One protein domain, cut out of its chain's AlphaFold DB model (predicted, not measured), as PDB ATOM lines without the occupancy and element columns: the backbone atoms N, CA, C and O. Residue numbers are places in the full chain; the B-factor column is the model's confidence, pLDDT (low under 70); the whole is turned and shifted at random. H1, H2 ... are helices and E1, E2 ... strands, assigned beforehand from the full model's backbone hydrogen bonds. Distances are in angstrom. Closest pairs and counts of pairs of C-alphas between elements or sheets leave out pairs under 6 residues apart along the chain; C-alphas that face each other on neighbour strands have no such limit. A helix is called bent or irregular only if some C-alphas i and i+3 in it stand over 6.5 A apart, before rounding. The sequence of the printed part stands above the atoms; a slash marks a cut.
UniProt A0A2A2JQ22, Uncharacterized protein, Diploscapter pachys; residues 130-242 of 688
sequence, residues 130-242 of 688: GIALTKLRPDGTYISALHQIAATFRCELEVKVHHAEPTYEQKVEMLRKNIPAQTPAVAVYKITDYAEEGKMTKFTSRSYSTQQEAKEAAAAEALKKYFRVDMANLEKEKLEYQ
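Overview. This is residues 130 to 242 of the 688 residues of an uncharacterized protein of Diploscapter pachys (UniProt A0A2A2JQ22). What does this domain look like? A narrow antiparallel sheet, in the order E1 - E2 - E3, has two helices packed on one face, H4 slantwise across E2 and E3 and H2 over E1, and its other face is bare. H3 is a small head at one end of the longest axis, where residues 175 to 180 stick out, and H1 and H5 touch at the other end, off the sheet. What is it made of? There are 113 residues printed, with five named helices and three named strands in the order H1 H2 E1 H3 E2 E3 H4 H5, and the class is mixed, helices and strands. How large is it? It is loose, with a radius of gyration of the C-alphas of 16.5 A, and flat, spanning 51 by 32 by 16 A.

Arrangement. What does the first helix meet? H1, residues 130 to 133, touches H2, residues 142 to 153, through residues 148 to 152 of H2 alone; the closest C-alphas, of Ala 132 and Ile 149, are 5.4 A apart. H1 also touches H5, residues 231 to 242, where the closest C-alphas are those of Gly 130 and Tyr 241, 6.0 A apart. How are the strands joined? E1, residues 155 to 163, is antiparallel to E2, residues 185 to 193, at 162 degrees, with N 156 and O 192 2.9 A apart, within hydrogen-bond range. E2 forms a hairpin with E3, residues 199 to 204, where N 189 and O 203 are 2.8 A apart. Which helices are on the sheet? H2, over E1 at a height of 8.0 A, and H4, residues 211 to 225, at 7.9 A, lie on the same face, forming two layers, helices on one face of a sheet. H4 runs slantwise to the strands, at 47 degrees to E3 on the local plane, and touches H2 at a steep tilt of 42 degrees, the same way, through residues 142 to 146 of H2 alone; their closest C-alphas, of Ile 143 and Ala 219, are 5.4 A apart. H3, residues 168 to 177, touches no helix and is not on the sheet. Are the helix backbones well formed? Every O i to N i+4 pair is within hydrogen-bond range in H2, H3 and H4, and 6 of 8 are in H5; H1 is too short for such a pair.

Along the chain. Where does the first element begin? H1 begins at C-alpha 130, at (38.408, 18.400, -20.780). How long are the longer elements? E1 measures 26.3 A from first to last C-alpha, E2 26.0 A and H4 21.2 A. Where does H5 end? It ends at C-alpha 242, at (41.455, 13.148, -14.680); it is irregular, with C-alphas 232 and 235 8.2 A apart.

Size, cuts and confidence. How far does it reach? The two C-alphas farthest apart, of Leu 175 and Gln 242, are 51.1 A apart. Is anything cut or long? The printed part has no cut, and no link is long. Where is the model's confidence low? Residues 164 to 170, 174, 178 to 182 and 242 are under 70, and the mean pLDDT of the printed part is 83.6.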
ATOM      1  N   GLY A 130      38.355  19.154 -22.030       77.62
ATOM      2  CA  GLY A 130      38.408  18.400 -20.780       77.62
ATOM      3  C   GLY A 130      37.053  18.291 -20.072       77.62
ATOM      4  O   GLY A 130      36.641  17.208 -19.654       77.62
ATOM      5  N   ILE A 131      36.302  19.392 -19.998       74.75
ATOM      6  CA  ILE A 131      34.936  19.384 -19.453       74.75
ATOM      7  C   ILE A 131      34.017  18.506 -20.314       74.75
ATOM      8  O   ILE A 131      33.268  17.691 -19.770       74.75
ATOM      9  N   ALA A 132      34.087  18.625 -21.641       81.88
ATOM     10  CA  ALA A 132      33.283  17.811 -22.549       81.88
ATOM     11  C   ALA A 132      33.589  16.313 -22.404       81.88
ATOM     12  O   ALA A 132      32.657  15.513 -22.329       81.88
ATOM     13  N   LEU A 133      34.866  15.934 -22.256       83.38
ATOM     14  CA  LEU A 133      35.294  14.544 -22.055       83.38
ATOM     15  C   LEU A 133      34.586  13.884 -20.864       83.38
ATOM     16  O   LEU A 133      34.309  12.692 -20.923       83.38
ATOM     17  N   THR A 134      34.234  14.630 -19.810       79.56
ATOM     18  CA  THR A 134      33.496  14.063 -18.659       79.56
ATOM     19  C   THR A 134      32.059  13.650 -18.979       79.56
ATOM     20  O   THR A 134      31.488  12.846 -18.248       79.56
ATOM     21  N   LYS A 135      31.483  14.180 -20.063       82.44
ATOM     22  CA  LYS A 135      30.101  13.916 -20.489       82.44
ATOM     23  C   LYS A 135      30.015  12.842 -21.573       82.44
ATOM     24  O   LYS A 135      29.016  12.130 -21.632       82.44
ATOM     25  N   LEU A 136      31.058  12.709 -22.397       87.12
ATOM     26  CA  LEU A 136      31.104  11.744 -23.497       87.12
ATOM     27  C   LEU A 136      31.130  10.301 -22.982       87.12
ATOM     28  O   LEU A 136      31.713  10.020 -21.935       87.12
ATOM     29  N   ARG A 137      30.550   9.366 -23.735       86.50
ATOM     30  CA  ARG A 137      30.532   7.930 -23.412       86.50
ATOM     31  C   ARG A 137      31.384   7.134 -24.413       86.50
ATOM     32  O   ARG A 137      31.270   7.435 -25.598       86.50
ATOM     33  N   PRO A 138      32.219   6.165 -23.981       84.06
ATOM     34  CA  PRO A 138      33.055   5.376 -24.900       84.06
ATOM     35  C   PRO A 138      32.243   4.543 -25.901       84.06
ATOM     36  O   PRO A 138      32.660   4.374 -27.038       84.06
ATOM     37  N   ASP A 139      31.066   4.082 -25.489       84.56
ATOM     38  CA  ASP A 139      30.094   3.306 -26.266       84.56
ATOM     39  C   ASP A 139      29.076   4.181 -27.028       84.56
ATOM     40  O   ASP A 139      28.164   3.671 -27.676       84.56
ATOM     41  N   GLY A 140      29.200   5.512 -26.950       85.62
ATOM     42  CA  GLY A 140      28.305   6.443 -27.633       85.62
ATOM     43  C   GLY A 140      28.609   6.577 -29.128       85.62
ATOM     44  O   GLY A 140      29.758   6.488 -29.551       85.62
ATOM     45  N   THR A 141      27.583   6.868 -29.933       91.81
ATOM     46  CA  THR A 141      27.779   7.144 -31.365       91.81
ATOM     47  C   THR A 141      28.506   8.473 -31.598       91.81
ATOM     48  O   THR A 141      28.438   9.383 -30.758       91.81
ATOM     49  N   TYR A 142      29.174   8.630 -32.748       93.25
ATOM     50  CA  TYR A 142      29.885   9.868 -33.083       93.25
ATOM     51  C   TYR A 142      28.920  11.044 -33.194       93.25
ATOM     52  O   TYR A 142      29.256  12.149 -32.777       93.25
ATOM     53  N   ILE A 143      27.699  10.814 -33.679       92.94
ATOM     54  CA  ILE A 143      26.656  11.847 -33.719       92.94
ATOM     55  C   ILE A 143      26.312  12.322 -32.302       92.94
ATOM     56  O   ILE A 143      26.341  13.523 -32.029       92.94
ATOM     57  N   SER A 144      26.030  11.401 -31.374       91.81
ATOM     58  CA  SER A 144      25.693  11.762 -29.989       91.81
ATOM     59  C   SER A 144      26.844  12.508 -29.306       91.81
ATOM     60  O   SER A 144      26.632  13.551 -28.680       91.81
ATOM     61  N   ALA A 145      28.076  12.029 -29.490       91.94
ATOM     62  CA  ALA A 145      29.270  12.680 -28.966       91.94
ATOM     63  C   ALA A 145      29.479  14.083 -29.561       91.94
ATOM     64  O   ALA A 145      29.765  15.025 -28.816       91.94
ATOM     65  N   LEU A 146      29.270  14.249 -30.872       93.69
ATOM     66  CA  LEU A 146      29.374  15.532 -31.565       93.69
ATOM     67  C   LEU A 146      28.380  16.556 -31.004       93.69
ATOM     68  O   LEU A 146      28.770  17.684 -30.705       93.69
ATOM     69  N   HIS A 147      27.118  16.170 -30.801       91.00
ATOM     70  CA  HIS A 147      26.114  17.059 -30.209       91.00
ATOM     71  C   HIS A 147      26.478  17.474 -28.772       91.00
ATOM     72  O   HIS A 147      26.351  18.648 -28.415       91.00
ATOM     73  N   GLN A 148      26.978  16.546 -27.950       88.62
ATOM     74  CA  GLN A 148      27.365  16.831 -26.562       88.62
ATOM     75  C   GLN A 148      28.577  17.766 -26.458       88.62
ATOM     76  O   GLN A 148      28.596  18.680 -25.620       88.62
ATOM     77  N   ILE A 149      29.597  17.559 -27.298       89.19
ATOM     78  CA  ILE A 149      30.777  18.426 -27.296       89.19
ATOM     79  C   ILE A 149      30.470  19.791 -27.906       89.19
ATOM     80  O   ILE A 149      30.854  20.796 -27.312       89.19
ATOM     81  N   ALA A 150      29.703  19.855 -28.998       88.94
ATOM     82  CA  ALA A 150      29.288  21.116 -29.610       88.94
ATOM     83  C   ALA A 150      28.503  21.978 -28.614       88.94
ATOM     84  O   ALA A 150      28.817  23.152 -28.436       88.94
ATOM     85  N   ALA A 151      27.582  21.377 -27.853       84.19
ATOM     86  CA  ALA A 151      26.866  22.076 -26.787       84.19
ATOM     87  C   ALA A 151      27.805  22.641 -25.703       84.19
ATOM     88  O   ALA A 151      27.555  23.723 -25.171       84.19
ATOM     89  N   THR A 152      28.899  21.941 -25.385       83.19
ATOM     90  CA  THR A 152      29.902  22.397 -24.403       83.19
ATOM     91  C   THR A 152      30.783  23.516 -24.968       83.19
ATOM     92  O   THR A 152      31.098  24.478 -24.270       83.19
ATOM     93  N   PHE A 153      31.129  23.453 -26.252       82.62
ATOM     94  CA  PHE A 153      31.845  24.522 -26.947       82.62
ATOM     95  C   PHE A 153      30.960  25.716 -27.316       82.62
ATOM     96  O   PHE A 153      31.506  26.761 -27.647       82.62
ATOM     97  N   ARG A 154      29.636  25.619 -27.128       83.19
ATOM     98  CA  ARG A 154      28.638  26.623 -27.545       83.19
ATOM     99  C   ARG A 154      28.563  26.775 -29.066       83.19
ATOM    100  O   ARG A 154      28.319  27.866 -29.573       83.19
ATOM    101  N   CYS A 155      28.735  25.665 -29.775       86.12
ATOM    102  CA  CYS A 155      28.553  25.589 -31.214       86.12
ATOM    103  C   CYS A 155      27.138  25.124 -31.576       86.12
ATOM    104  O   CYS A 155      26.557  24.272 -30.899       86.12
ATOM    105  N   GLU A 156      26.623  25.626 -32.690       86.94
ATOM    106  CA  GLU A 156      25.416  25.120 -33.342       86.94
ATOM    107  C   GLU A 156      25.778  24.162 -34.479       86.94
ATOM    108  O   GLU A 156      26.782  24.354 -35.169       86.94
ATOM    109  N   LEU A 157      24.963  23.118 -34.652       91.06
ATOM    110  CA  LEU A 157      25.160  22.073 -35.653       91.06
ATOM    111  C   LEU A 157      23.987  22.048 -36.636       91.06
ATOM    112  O   LEU A 157      22.840  21.871 -36.233       91.06
ATOM    113  N   GLU A 158      24.288  22.135 -37.927       92.38
ATOM    114  CA  GLU A 158      23.341  21.927 -39.028       92.38
ATOM    115  C   GLU A 158      23.822  20.723 -39.854       92.38
ATOM    116  O   GLU A 158      24.988  20.676 -40.244       92.38
ATOM    117  N   VAL A 159      22.951  19.745 -40.128       93.19
ATOM    118  CA  VAL A 159      23.290  18.560 -40.938       93.19
ATOM    119  C   VAL A 159      22.445  18.504 -42.205       93.19
ATOM    120  O   VAL A 159      21.222  18.625 -42.152       93.19
ATOM    121  N   LYS A 160      23.094  18.291 -43.353       92.88
ATOM    122  CA  LYS A 160      22.435  18.045 -44.646       92.88
ATOM    123  C   LYS A 160      22.922  16.732 -45.234       92.88
ATOM    124  O   LYS A 160      24.102  16.418 -45.123       92.88
ATOM    125  N   VAL A 161      22.018  15.974 -45.848       89.44
ATOM    126  CA  VAL A 161      22.353  14.734 -46.555       89.44
ATOM    127  C   VAL A 161      22.028  14.911 -48.028       89.44
ATOM    128  O   VAL A 161      20.918  15.298 -48.381       89.44
ATOM    129  N   HIS A 162      23.012  14.631 -48.870       86.50
ATOM    130  CA  HIS A 162      22.895  14.617 -50.318       86.50
ATOM    131  C   HIS A 162      22.937  13.168 -50.802       86.50
ATOM    132  O   HIS A 162      23.731  12.373 -50.299       86.50
ATOM    133  N   HIS A 163      22.097  12.829 -51.776       80.25
ATOM    134  CA  HIS A 163      22.140  11.536 -52.453       80.25
ATOM    135  C   HIS A 163      22.918  11.691 -53.758       80.25
ATOM    136  O   HIS A 163      22.600  12.567 -54.560       80.25
ATOM    137  N   ALA A 164      23.952  10.876 -53.939       66.12
ATOM    138  CA  ALA A 164      24.739  10.824 -55.165       66.12
ATOM    139  C   ALA A 164      24.290   9.642 -56.031       66.12
ATOM    140  O   ALA A 164      23.743   8.659 -55.525       66.12
ATOM    141  N   GLU A 165      24.546   9.713 -57.338       67.44
ATOM    142  CA  GLU A 165      24.394   8.536 -58.190       67.44
ATOM    143  C   GLU A 165      25.452   7.477 -57.830       67.44
ATOM    144  O   GLU A 165      26.616   7.828 -57.607       67.44
ATOM    145  N   PRO A 166      25.091   6.181 -57.773       66.75
ATOM    146  CA  PRO A 166      26.056   5.129 -57.487       66.75
ATOM    147  C   PRO A 166      27.127   5.040 -58.579       66.75
ATOM    148  O   PRO A 166      26.812   5.049 -59.773       66.75
ATOM    149  N   THR A 167      28.388   4.898 -58.173       68.94
ATOM    150  CA  THR A 167      29.502   4.647 -59.105       68.94
ATOM    151  C   THR A 167      29.332   3.299 -59.818       68.94
ATOM    152  O   THR A 167      28.609   2.420 -59.343       68.94
ATOM    153  N   TYR A 168      29.989   3.109 -60.968       69.50
ATOM    154  CA  TYR A 168      29.907   1.854 -61.732       69.50
ATOM    155  C   TYR A 168      30.290   0.627 -60.885       69.50
ATOM    156  O   TYR A 168      29.577  -0.373 -60.884       69.50
ATOM    157  N   GLU A 169      31.352   0.733 -60.088       69.88
ATOM    158  CA  GLU A 169      31.821  -0.324 -59.182       69.88
ATOM    159  C   GLU A 169      30.774  -0.672 -58.113       69.88
ATOM    160  O   GLU A 169      30.476  -1.847 -57.888       69.88
ATOM    161  N   GLN A 170      30.129   0.340 -57.525       67.62
ATOM    162  CA  GLN A 170      29.035   0.146 -56.568       67.62
ATOM    163  C   GLN A 170      27.804  -0.489 -57.233       67.62
ATOM    164  O   GLN A 170      27.171  -1.355 -56.633       67.62
ATOM    165  N   LYS A 171      27.478  -0.120 -58.483       70.25
ATOM    166  CA  LYS A 171      26.400  -0.760 -59.265       70.25
ATOM    167  C   LYS A 171      26.672  -2.249 -59.478       70.25
ATOM    168  O   LYS A 171      25.767  -3.064 -59.302       70.25
ATOM    169  N   VAL A 172      27.916  -2.611 -59.794       71.50
ATOM    170  CA  VAL A 172      28.341  -4.010 -59.970       71.50
ATOM    171  C   VAL A 172      28.256  -4.795 -58.657       71.50
ATOM    172  O   VAL A 172      27.800  -5.939 -58.654       71.50
ATOM    173  N   GLU A 173      28.644  -4.204 -57.529       70.31
ATOM    174  CA  GLU A 173      28.587  -4.881 -56.229       70.31
ATOM    175  C   GLU A 173      27.152  -5.051 -55.696       70.31
ATOM    176  O   GLU A 173      26.829  -6.106 -55.141       70.31
ATOM    177  N   MET A 174      26.268  -4.076 -55.938       69.50
ATOM    178  CA  MET A 174      24.836  -4.180 -55.620       69.50
ATOM    179  C   MET A 174      24.159  -5.321 -56.392       69.50
ATOM    180  O   MET A 174      23.401  -6.091 -55.799       69.50
ATOM    181  N   LEU A 175      24.494  -5.485 -57.680       70.94
ATOM    182  CA  LEU A 175      24.015  -6.599 -58.509       70.94
ATOM    183  C   LEU A 175      24.532  -7.956 -58.009       70.94
ATOM    184  O   LEU A 175      23.771  -8.918 -57.956       70.94
ATOM    185  N   ARG A 176      25.803  -8.043 -57.594       74.19
ATOM    186  CA  ARG A 176      26.395  -9.292 -57.072       74.19
ATOM    187  C   ARG A 176      25.786  -9.753 -55.747       74.19
ATOM    188  O   ARG A 176      25.717 -10.954 -55.510       74.19
ATOM    189  N   LYS A 177      25.384  -8.824 -54.874       72.19
ATOM    190  CA  LYS A 177      24.858  -9.126 -53.529       72.19
ATOM    191  C   LYS A 177      23.324  -9.155 -53.450       72.19
ATOM    192  O   LYS A 177      22.792  -9.385 -52.369       72.19
ATOM    193  N   ASN A 178      22.625  -8.951 -54.573       68.38
ATOM    194  CA  ASN A 178      21.159  -8.933 -54.673       68.38
ATOM    195  C   ASN A 178      20.488  -7.928 -53.702       68.38
ATOM    196  O   ASN A 178      19.435  -8.196 -53.127       68.38
ATOM    197  N   ILE A 179      21.132  -6.771 -53.487       61.50
ATOM    198  CA  ILE A 179      20.674  -5.711 -52.572       61.50
ATOM    199  C   ILE A 179      19.862  -4.677 -53.379       61.50
ATOM    200  O   ILE A 179      20.317  -4.276 -54.453       61.50
ATOM    201  N   PRO A 180      18.686  -4.209 -52.902       61.66
ATOM    202  CA  PRO A 180      17.907  -3.176 -53.587       61.66
ATOM    203  C   PRO A 180      18.715  -1.886 -53.777       61.66
ATOM    204  O   PRO A 180      19.497  -1.508 -52.905       61.66
ATOM    205  N   ALA A 181      18.516  -1.206 -54.913       59.97
ATOM    206  CA  ALA A 181      19.248   0.004 -55.283       59.97
ATOM    207  C   ALA A 181      19.074   1.106 -54.223       59.97
ATOM    208  O   ALA A 181      18.062   1.805 -54.191       59.97
ATOM    209  N   GLN A 182      20.066   1.262 -53.349       62.28
ATOM    210  CA  GLN A 182      20.138   2.370 -52.402       62.28
ATOM    211  C   GLN A 182      21.042   3.450 -52.990       62.28
ATOM    212  O   GLN A 182      22.164   3.176 -53.419       62.28
ATOM    213  N   THR A 183      20.541   4.685 -53.057       70.44
ATOM    214  CA  THR A 183      21.334   5.822 -53.530       70.44
ATOM    215  C   THR A 183      22.355   6.199 -52.460       70.44
ATOM    216  O   THR A 183      21.958   6.515 -51.332       70.44
ATOM    217  N   PRO A 184      23.663   6.182 -52.777       79.56
ATOM    218  CA  PRO A 184      24.677   6.496 -51.792       79.56
ATOM    219  C   PRO A 184      24.465   7.880 -51.186       79.56
ATOM    220  O   PRO A 184      24.200   8.857 -51.891       79.56
ATOM    221  N   ALA A 185      24.622   7.966 -49.873       85.25
ATOM    222  CA  ALA A 185      24.442   9.184 -49.111       85.25
ATOM    223  C   ALA A 185      25.788   9.837 -48.775       85.25
ATOM    224  O   ALA A 185      26.767   9.169 -48.438       85.25
ATOM    225  N   VAL A 186      25.811  11.166 -48.823       88.12
ATOM    226  CA  VAL A 186      26.901  12.024 -48.354       88.12
ATOM    227  C   VAL A 186      26.317  13.009 -47.349       88.12
ATOM    228  O   VAL A 186      25.393  13.751 -47.678       88.12
ATOM    229  N   ALA A 187      26.838  13.037 -46.126       92.38
ATOM    230  CA  ALA A 187      26.398  13.967 -45.094       92.38
ATOM    231  C   ALA A 187      27.385  15.127 -44.943       92.38
ATOM    232  O   ALA A 187      28.598  14.942 -45.026       92.38
ATOM    233  N   VAL A 188      26.858  16.319 -44.677       93.56
ATOM    234  CA  VAL A 188      27.625  17.535 -44.397       93.56
ATOM    235  C   VAL A 188      27.164  18.096 -43.059       93.56
ATOM    236  O   VAL A 188      26.027  18.554 -42.946       93.56
ATOM    237  N   TYR A 189      28.047  18.086 -42.061       95.12
ATOM    238  CA  TYR A 189      27.863  18.828 -40.815       95.12
ATOM    239  C   TYR A 189      28.470  20.218 -40.952       95.12
ATOM    240  O   TYR A 189      29.645  20.366 -41.282       95.12
ATOM    241  N   LYS A 190      27.682  21.246 -40.662       95.56
ATOM    242  CA  LYS A 190      28.128  22.628 -40.520       95.56
ATOM    243  C   LYS A 190      28.104  22.992 -39.039       95.56
ATOM    244  O   LYS A 190      27.079  22.840 -38.383       95.56
ATOM    245  N   ILE A 191      29.239  23.469 -38.545       93.88
ATOM    246  CA  ILE A 191      29.449  23.927 -37.174       93.88
ATOM    247  C   ILE A 191      29.565  25.445 -37.192       93.88
ATOM    248  O   ILE A 191      30.428  25.971 -37.895       93.88
ATOM    249  N   THR A 192      28.731  26.128 -36.417       88.69
ATOM    250  CA  THR A 192      28.821  27.574 -36.174       88.69
ATOM    251  C   THR A 192      29.289  27.794 -34.739       88.69
ATOM    252  O   THR A 192      28.591  27.390 -33.813       88.69
ATOM    253  N   ASP A 193      30.457  28.405 -34.534       86.56
ATOM    254  CA  ASP A 193      31.017  28.653 -33.200       86.56
ATOM    255  C   ASP A 193      30.794  30.098 -32.746       86.56
ATOM    256  O   ASP A 193      31.447  31.033 -33.213       86.56
ATOM    257  N   TYR A 194      29.875  30.278 -31.801       78.19
ATOM    258  CA  TYR A 194      29.531  31.588 -31.253       78.19
ATOM    259  C   TYR A 194      30.582  32.154 -30.288       78.19
ATOM    260  O   TYR A 194      30.570  33.358 -30.024       78.19
ATOM    261  N   ALA A 195      31.501  31.334 -29.769       71.44
ATOM    262  CA  ALA A 195      32.631  31.824 -28.980       71.44
ATOM    263  C   ALA A 195      33.722  32.454 -29.868       71.44
ATOM    264  O   ALA A 195      34.459  33.320 -29.401       71.44
ATOM    265  N   GLU A 196      33.769  32.075 -31.146       75.62
ATOM    266  CA  GLU A 196      34.676  32.583 -32.183       75.62
ATOM    267  C   GLU A 196      33.910  33.428 -33.217       75.62
ATOM    268  O   GLU A 196      34.019  33.217 -34.424       75.62
ATOM    269  N   GLU A 197      33.082  34.363 -32.740       76.38
ATOM    270  CA  GLU A 197      32.389  35.362 -33.578       76.38
ATOM    271  C   GLU A 197      31.497  34.763 -34.687       76.38
ATOM    272  O   GLU A 197      31.269  35.374 -35.728       76.38
ATOM    273  N   GLY A 198      30.958  33.561 -34.468       77.62
ATOM    274  CA  GLY A 198      30.084  32.883 -35.428       77.62
ATOM    275  C   GLY A 198      30.838  32.162 -36.546       77.62
ATOM    276  O   GLY A 198      30.243  31.851 -37.580       77.62
ATOM    277  N   LYS A 199      32.136  31.873 -36.370       84.88
ATOM    278  CA  LYS A 199      32.950  31.151 -37.356       84.88
ATOM    279  C   LYS A 199      32.277  29.846 -37.793       84.88
ATOM    280  O   LYS A 199      31.971  28.980 -36.975       84.88
ATOM    281  N   MET A 200      32.114  29.684 -39.106       90.38
ATOM    282  CA  MET A 200      31.474  28.518 -39.715       90.38
ATOM    283  C   MET A 200      32.492  27.540 -40.308       90.38
ATOM    284  O   MET A 200      33.322  27.925 -41.130       90.38
ATOM    285  N   THR A 201      32.394  26.258 -39.951       93.25
ATOM    286  CA  THR A 201      33.249  25.179 -40.485       93.25
ATOM    287  C   THR A 201      32.394  24.002 -40.952       93.25
ATOM    288  O   THR A 201      31.420  23.656 -40.289       93.25
ATOM    289  N   LYS A 202      32.724  23.387 -42.094       94.38
ATOM    290  CA  LYS A 202      31.975  22.252 -42.663       94.38
ATOM    291  C   LYS A 202      32.815  20.977 -42.673       94.38
ATOM    292  O   LYS A 202      34.003  21.030 -42.983       94.38
ATOM    293  N   PHE A 203      32.174  19.846 -42.401       93.94
ATOM    294  CA  PHE A 203      32.755  18.507 -42.432       93.94
ATOM    295  C   PHE A 203      31.859  17.597 -43.264       93.94
ATOM    296  O   PHE A 203      30.673  17.462 -42.967       93.94
ATOM    297  N   THR A 204      32.424  17.000 -44.309       91.00
ATOM    298  CA  THR A 204      31.688  16.207 -45.300       91.00
ATOM    299  C   THR A 204      32.161  14.761 -45.254       91.00
ATOM    300  O   THR A 204      33.365  14.508 -45.250       91.00
ATOM    301  N   SER A 205      31.230  13.809 -45.228       90.56
ATOM    302  CA  SER A 205      31.561  12.386 -45.307       90.56
ATOM    303  C   SER A 205      31.977  11.981 -46.719       90.56
ATOM    304  O   SER A 205      31.722  12.674 -47.703       90.56
ATOM    305  N   ARG A 206      32.546  10.780 -46.842       86.81
ATOM    306  CA  ARG A 206      32.539  10.058 -48.120       86.81
ATOM    307  C   ARG A 206      31.115   9.602 -48.469       86.81
ATOM    308  O   ARG A 206      30.172   9.826 -47.711       86.81
ATOM    309  N   SER A 207      30.983   8.973 -49.629       83.00
ATOM    310  CA  SER A 207      29.775   8.266 -50.049       83.00
ATOM    311  C   SER A 207      29.622   6.961 -49.254       83.00
ATOM    312  O   SER A 207      30.564   6.170 -49.206       83.00
ATOM    313  N   TYR A 208      28.458   6.756 -48.634       84.44
ATOM    314  CA  TYR A 208      28.102   5.542 -47.884       84.44
ATOM    315  C   TYR A 208      26.772   4.965 -48.368       84.44
ATOM    316  O   TYR A 208      25.975   5.674 -48.983       84.44
ATOM    317  N   SER A 209      26.517   3.687 -48.089       79.31
ATOM    318  CA  SER A 209      25.284   3.002 -48.507       79.31
ATOM    319  C   SER A 209      24.048   3.541 -47.785       79.31
ATOM    320  O   SER A 209      22.972   3.589 -48.376       79.31
ATOM    321  N   THR A 210      24.193   4.009 -46.540       84.81
ATOM    322  CA  THR A 210      23.080   4.548 -45.746       84.81
ATOM    323  C   THR A 210      23.307   5.996 -45.309       84.81
ATOM    324  O   THR A 210      24.432   6.447 -45.081       84.81
ATOM    325  N   GLN A 211      22.210   6.746 -45.127       87.00
ATOM    326  CA  GLN A 211      22.275   8.110 -44.586       87.00
ATOM    327  C   GLN A 211      22.878   8.148 -43.173       87.00
ATOM    328  O   GLN A 211      23.528   9.127 -42.811       87.00
ATOM    329  N   GLN A 212      22.646   7.106 -42.368       90.06
ATOM    330  CA  GLN A 212      23.140   7.039 -40.995       90.06
ATOM    331  C   GLN A 212      24.662   6.873 -40.963       90.06
ATOM    332  O   GLN A 212      25.328   7.611 -40.241       90.06
ATOM    333  N   GLU A 213      25.221   5.988 -41.793       88.81
ATOM    334  CA  GLU A 213      26.674   5.819 -41.930       88.81
ATOM    335  C   GLU A 213      27.355   7.100 -42.415       88.81
ATOM    336  O   GLU A 213      28.379   7.507 -41.864       88.81
ATOM    337  N   ALA A 214      26.748   7.787 -43.389       89.31
ATOM    338  CA  ALA A 214      27.247   9.070 -43.865       89.31
ATOM    339  C   ALA A 214      27.292  10.116 -42.734       89.31
ATOM    340  O   ALA A 214      28.303  10.800 -42.560       89.31
ATOM    341  N   LYS A 215      26.230  10.217 -41.920       92.81
ATOM    342  CA  LYS A 215      26.185  11.135 -40.767       92.81
ATOM    343  C   LYS A 215      27.221  10.772 -39.702       92.81
ATOM    344  O   LYS A 215      27.921  11.665 -39.233       92.81
ATOM    345  N   GLU A 216      27.364   9.496 -39.350       94.00
ATOM    346  CA  GLU A 216      28.372   9.041 -38.380       94.00
ATOM    347  C   GLU A 216      29.798   9.348 -38.866       94.00
ATOM    348  O   GLU A 216      30.607   9.876 -38.103       94.00
ATOM    349  N   ALA A 217      30.097   9.122 -40.149       91.38
ATOM    350  CA  ALA A 217      31.409   9.414 -40.725       91.38
ATOM    351  C   ALA A 217      31.733  10.919 -40.744       91.38
ATOM    352  O   ALA A 217      32.839  11.321 -40.373       91.38
ATOM    353  N   ALA A 218      30.773  11.769 -41.129       93.00
ATOM    354  CA  ALA A 218      30.946  13.223 -41.065       93.00
ATOM    355  C   ALA A 218      31.079  13.719 -39.612       93.00
ATOM    356  O   ALA A 218      31.864  14.632 -39.339       93.00
ATOM    357  N   ALA A 219      30.360  13.104 -38.668       94.62
ATOM    358  CA  ALA A 219      30.462  13.442 -37.255       94.62
ATOM    359  C   ALA A 219      31.814  13.039 -36.646       94.62
ATOM    360  O   ALA A 219      32.398  13.809 -35.878       94.62
ATOM    361  N   ALA A 220      32.355  11.881 -37.033       93.06
ATOM    362  CA  ALA A 220      33.689  11.432 -36.641       93.06
ATOM    363  C   ALA A 220      34.786  12.384 -37.150       93.06
ATOM    364  O   ALA A 220      35.684  12.768 -36.396       93.06
ATOM    365  N   GLU A 221      34.685  12.823 -38.409       93.25
ATOM    366  CA  GLU A 221      35.570  13.839 -38.991       93.25
ATOM    367  C   GLU A 221      35.529  15.154 -38.196       93.25
ATOM    368  O   GLU A 221      36.581  15.700 -37.852       93.25
ATOM    369  N   ALA A 222      34.329  15.638 -37.862       94.06
ATOM    370  CA  ALA A 222      34.130  16.856 -37.082       94.06
ATOM    371  C   ALA A 222      34.728  16.758 -35.665       94.06
ATOM    372  O   ALA A 222      35.453  17.659 -35.233       94.06
ATOM    373  N   LEU A 223      34.482  15.653 -34.954       92.94
ATOM    374  CA  LEU A 223      35.048  15.393 -33.625       92.94
ATOM    375  C   LEU A 223      36.577  15.424 -33.639       92.94
ATOM    376  O   LEU A 223      37.197  16.097 -32.810       92.94
ATOM    377  N   LYS A 224      37.182  14.755 -34.623       91.31
ATOM    378  CA  LYS A 224      38.635  14.635 -34.734       91.31
ATOM    379  C   LYS A 224      39.302  15.939 -35.169       91.31
ATOM    380  O   LYS A 224      40.297  16.339 -34.570       91.31
ATOM    381  N   LYS A 225      38.784  16.603 -36.206       90.75
ATOM    382  CA  LYS A 225      39.438  17.777 -36.816       90.75
ATOM    383  C   LYS A 225      39.120  19.081 -36.090       90.75
ATOM    384  O   LYS A 225      40.017  19.904 -35.931       90.75
ATOM    385  N   TYR A 226      37.876  19.273 -35.653       91.25
ATOM    386  CA  TYR A 226      37.454  20.515 -35.000       91.25
ATOM    387  C   TYR A 226      37.660  20.459 -33.489       91.25
ATOM    388  O   TYR A 226      38.378  21.275 -32.917       91.25
ATOM    389  N   PHE A 227      37.078  19.451 -32.833       90.56
ATOM    390  CA  PHE A 227      37.113  19.348 -31.371       90.56
ATOM    391  C   PHE A 227      38.369  18.654 -30.829       90.56
ATOM    392  O   PHE A 227      38.628  18.720 -29.625       90.56
ATOM    393  N   ARG A 228      39.182  18.054 -31.710       90.00
ATOM    394  CA  ARG A 228      40.400  17.298 -31.375       90.00
ATOM    395  C   ARG A 228      40.128  16.136 -30.416       90.00
ATOM    396  O   ARG A 228      40.966  15.866 -29.562       90.00
ATOM    397  N   VAL A 229      38.965  15.488 -30.516       89.00
ATOM    398  CA  VAL A 229      38.592  14.308 -29.715       89.00
ATOM    399  C   VAL A 229      38.710  13.056 -30.563       89.00
ATOM    400  O   VAL A 229      38.105  12.975 -31.634       89.00
ATOM    401  N   ASP A 230      39.444  12.070 -30.058       87.56
ATOM    402  CA  ASP A 230      39.469  10.730 -30.625       87.56
ATOM    403  C   ASP A 230      38.606   9.776 -29.787       87.56
ATOM    404  O   ASP A 230      38.974   9.387 -28.678       87.56
ATOM    405  N   MET A 231      37.447   9.386 -30.326       87.38
ATOM    406  CA  MET A 231      36.535   8.463 -29.640       87.38
ATOM    407  C   MET A 231      37.154   7.075 -29.434       87.38
ATOM    408  O   MET A 231      36.847   6.432 -28.433       87.38
ATOM    409  N   ALA A 232      38.070   6.635 -30.306       85.69
ATOM    410  CA  ALA A 232      38.738   5.340 -30.160       85.69
ATOM    411  C   ALA A 232      39.698   5.304 -28.958       85.69
ATOM    412  O   ALA A 232      39.964   4.242 -28.403       85.69
ATOM    413  N   ASN A 233      40.193   6.469 -28.531       85.50
ATOM    414  CA  ASN A 233      41.116   6.626 -27.406       85.50
ATOM    415  C   ASN A 233      40.479   7.378 -26.223       85.50
ATOM    416  O   ASN A 233      41.188   7.866 -25.338       85.50
ATOM    417  N   LEU A 234      39.143   7.463 -26.179       87.00
ATOM    418  CA  LEU A 234      38.420   8.331 -25.248       87.00
ATOM    419  C   LEU A 234      38.729   8.027 -23.776       87.00
ATOM    420  O   LEU A 234      38.839   8.948 -22.970       87.00
ATOM    421  N   GLU A 235      38.880   6.756 -23.400       86.31
ATOM    422  CA  GLU A 235      39.199   6.369 -22.018       86.31
ATOM    423  C   GLU A 235      40.590   6.832 -21.588       86.31
ATOM    424  O   GLU A 235      40.763   7.337 -20.476       86.31
ATOM    425  N   LYS A 236      41.571   6.734 -22.490       85.38
ATOM    426  CA  LYS A 236      42.921   7.244 -22.253       85.38
ATOM    427  C   LYS A 236      42.904   8.765 -22.116       85.38
ATOM    428  O   LYS A 236      43.458   9.287 -21.150       85.38
ATOM    429  N   GLU A 237      42.207   9.463 -23.015       81.88
ATOM    430  CA  GLU A 237      42.048  10.921 -22.933       81.88
ATOM    431  C   GLU A 237      41.342  11.353 -21.634       81.88
ATOM    432  O   GLU A 237      41.751  12.320 -20.987       81.88
ATOM    433  N   LYS A 238      40.311  10.615 -21.201       83.94
ATOM    434  CA  LYS A 238      39.621  10.840 -19.921       83.94
ATOM    435  C   LYS A 238      40.546  10.635 -18.729       83.94
ATOM    436  O   LYS A 238      40.516  11.452 -17.811       83.94
ATOM    437  N   LEU A 239      41.354   9.578 -18.724       80.62
ATOM    438  CA  LEU A 239      42.293   9.287 -17.641       80.62
ATOM    439  C   LEU A 239      43.388  10.357 -17.543       80.62
ATOM    440  O   LEU A 239      43.721  10.801 -16.445       80.62
ATOM    441  N   GLU A 240      43.930  10.801 -18.676       76.44
ATOM    442  CA  GLU A 240      44.902  11.900 -18.736       76.44
ATOM    443  C   GLU A 240      44.293  13.208 -18.224       76.44
ATOM    444  O   GLU A 240      44.891  13.879 -17.377       76.44
ATOM    445  N   TYR A 241      43.064  13.530 -18.639       71.88
ATOM    446  CA  TYR A 241      42.343  14.684 -18.111       71.88
ATOM    447  C   TYR A 241      42.037  14.551 -16.615       71.88
ATOM    448  O   TYR A 241      42.176  15.524 -15.884       71.88
ATOM    449  N   GLN A 242      41.669  13.370 -16.114       68.12
ATOM    450  CA  GLN A 242      41.455  13.148 -14.680       68.12
ATOM    451  C   GLN A 242      42.744  13.325 -13.875       68.12
ATOM    452  O   GLN A 242      42.706  13.939 -12.811       68.12
TER     453      GLN A 242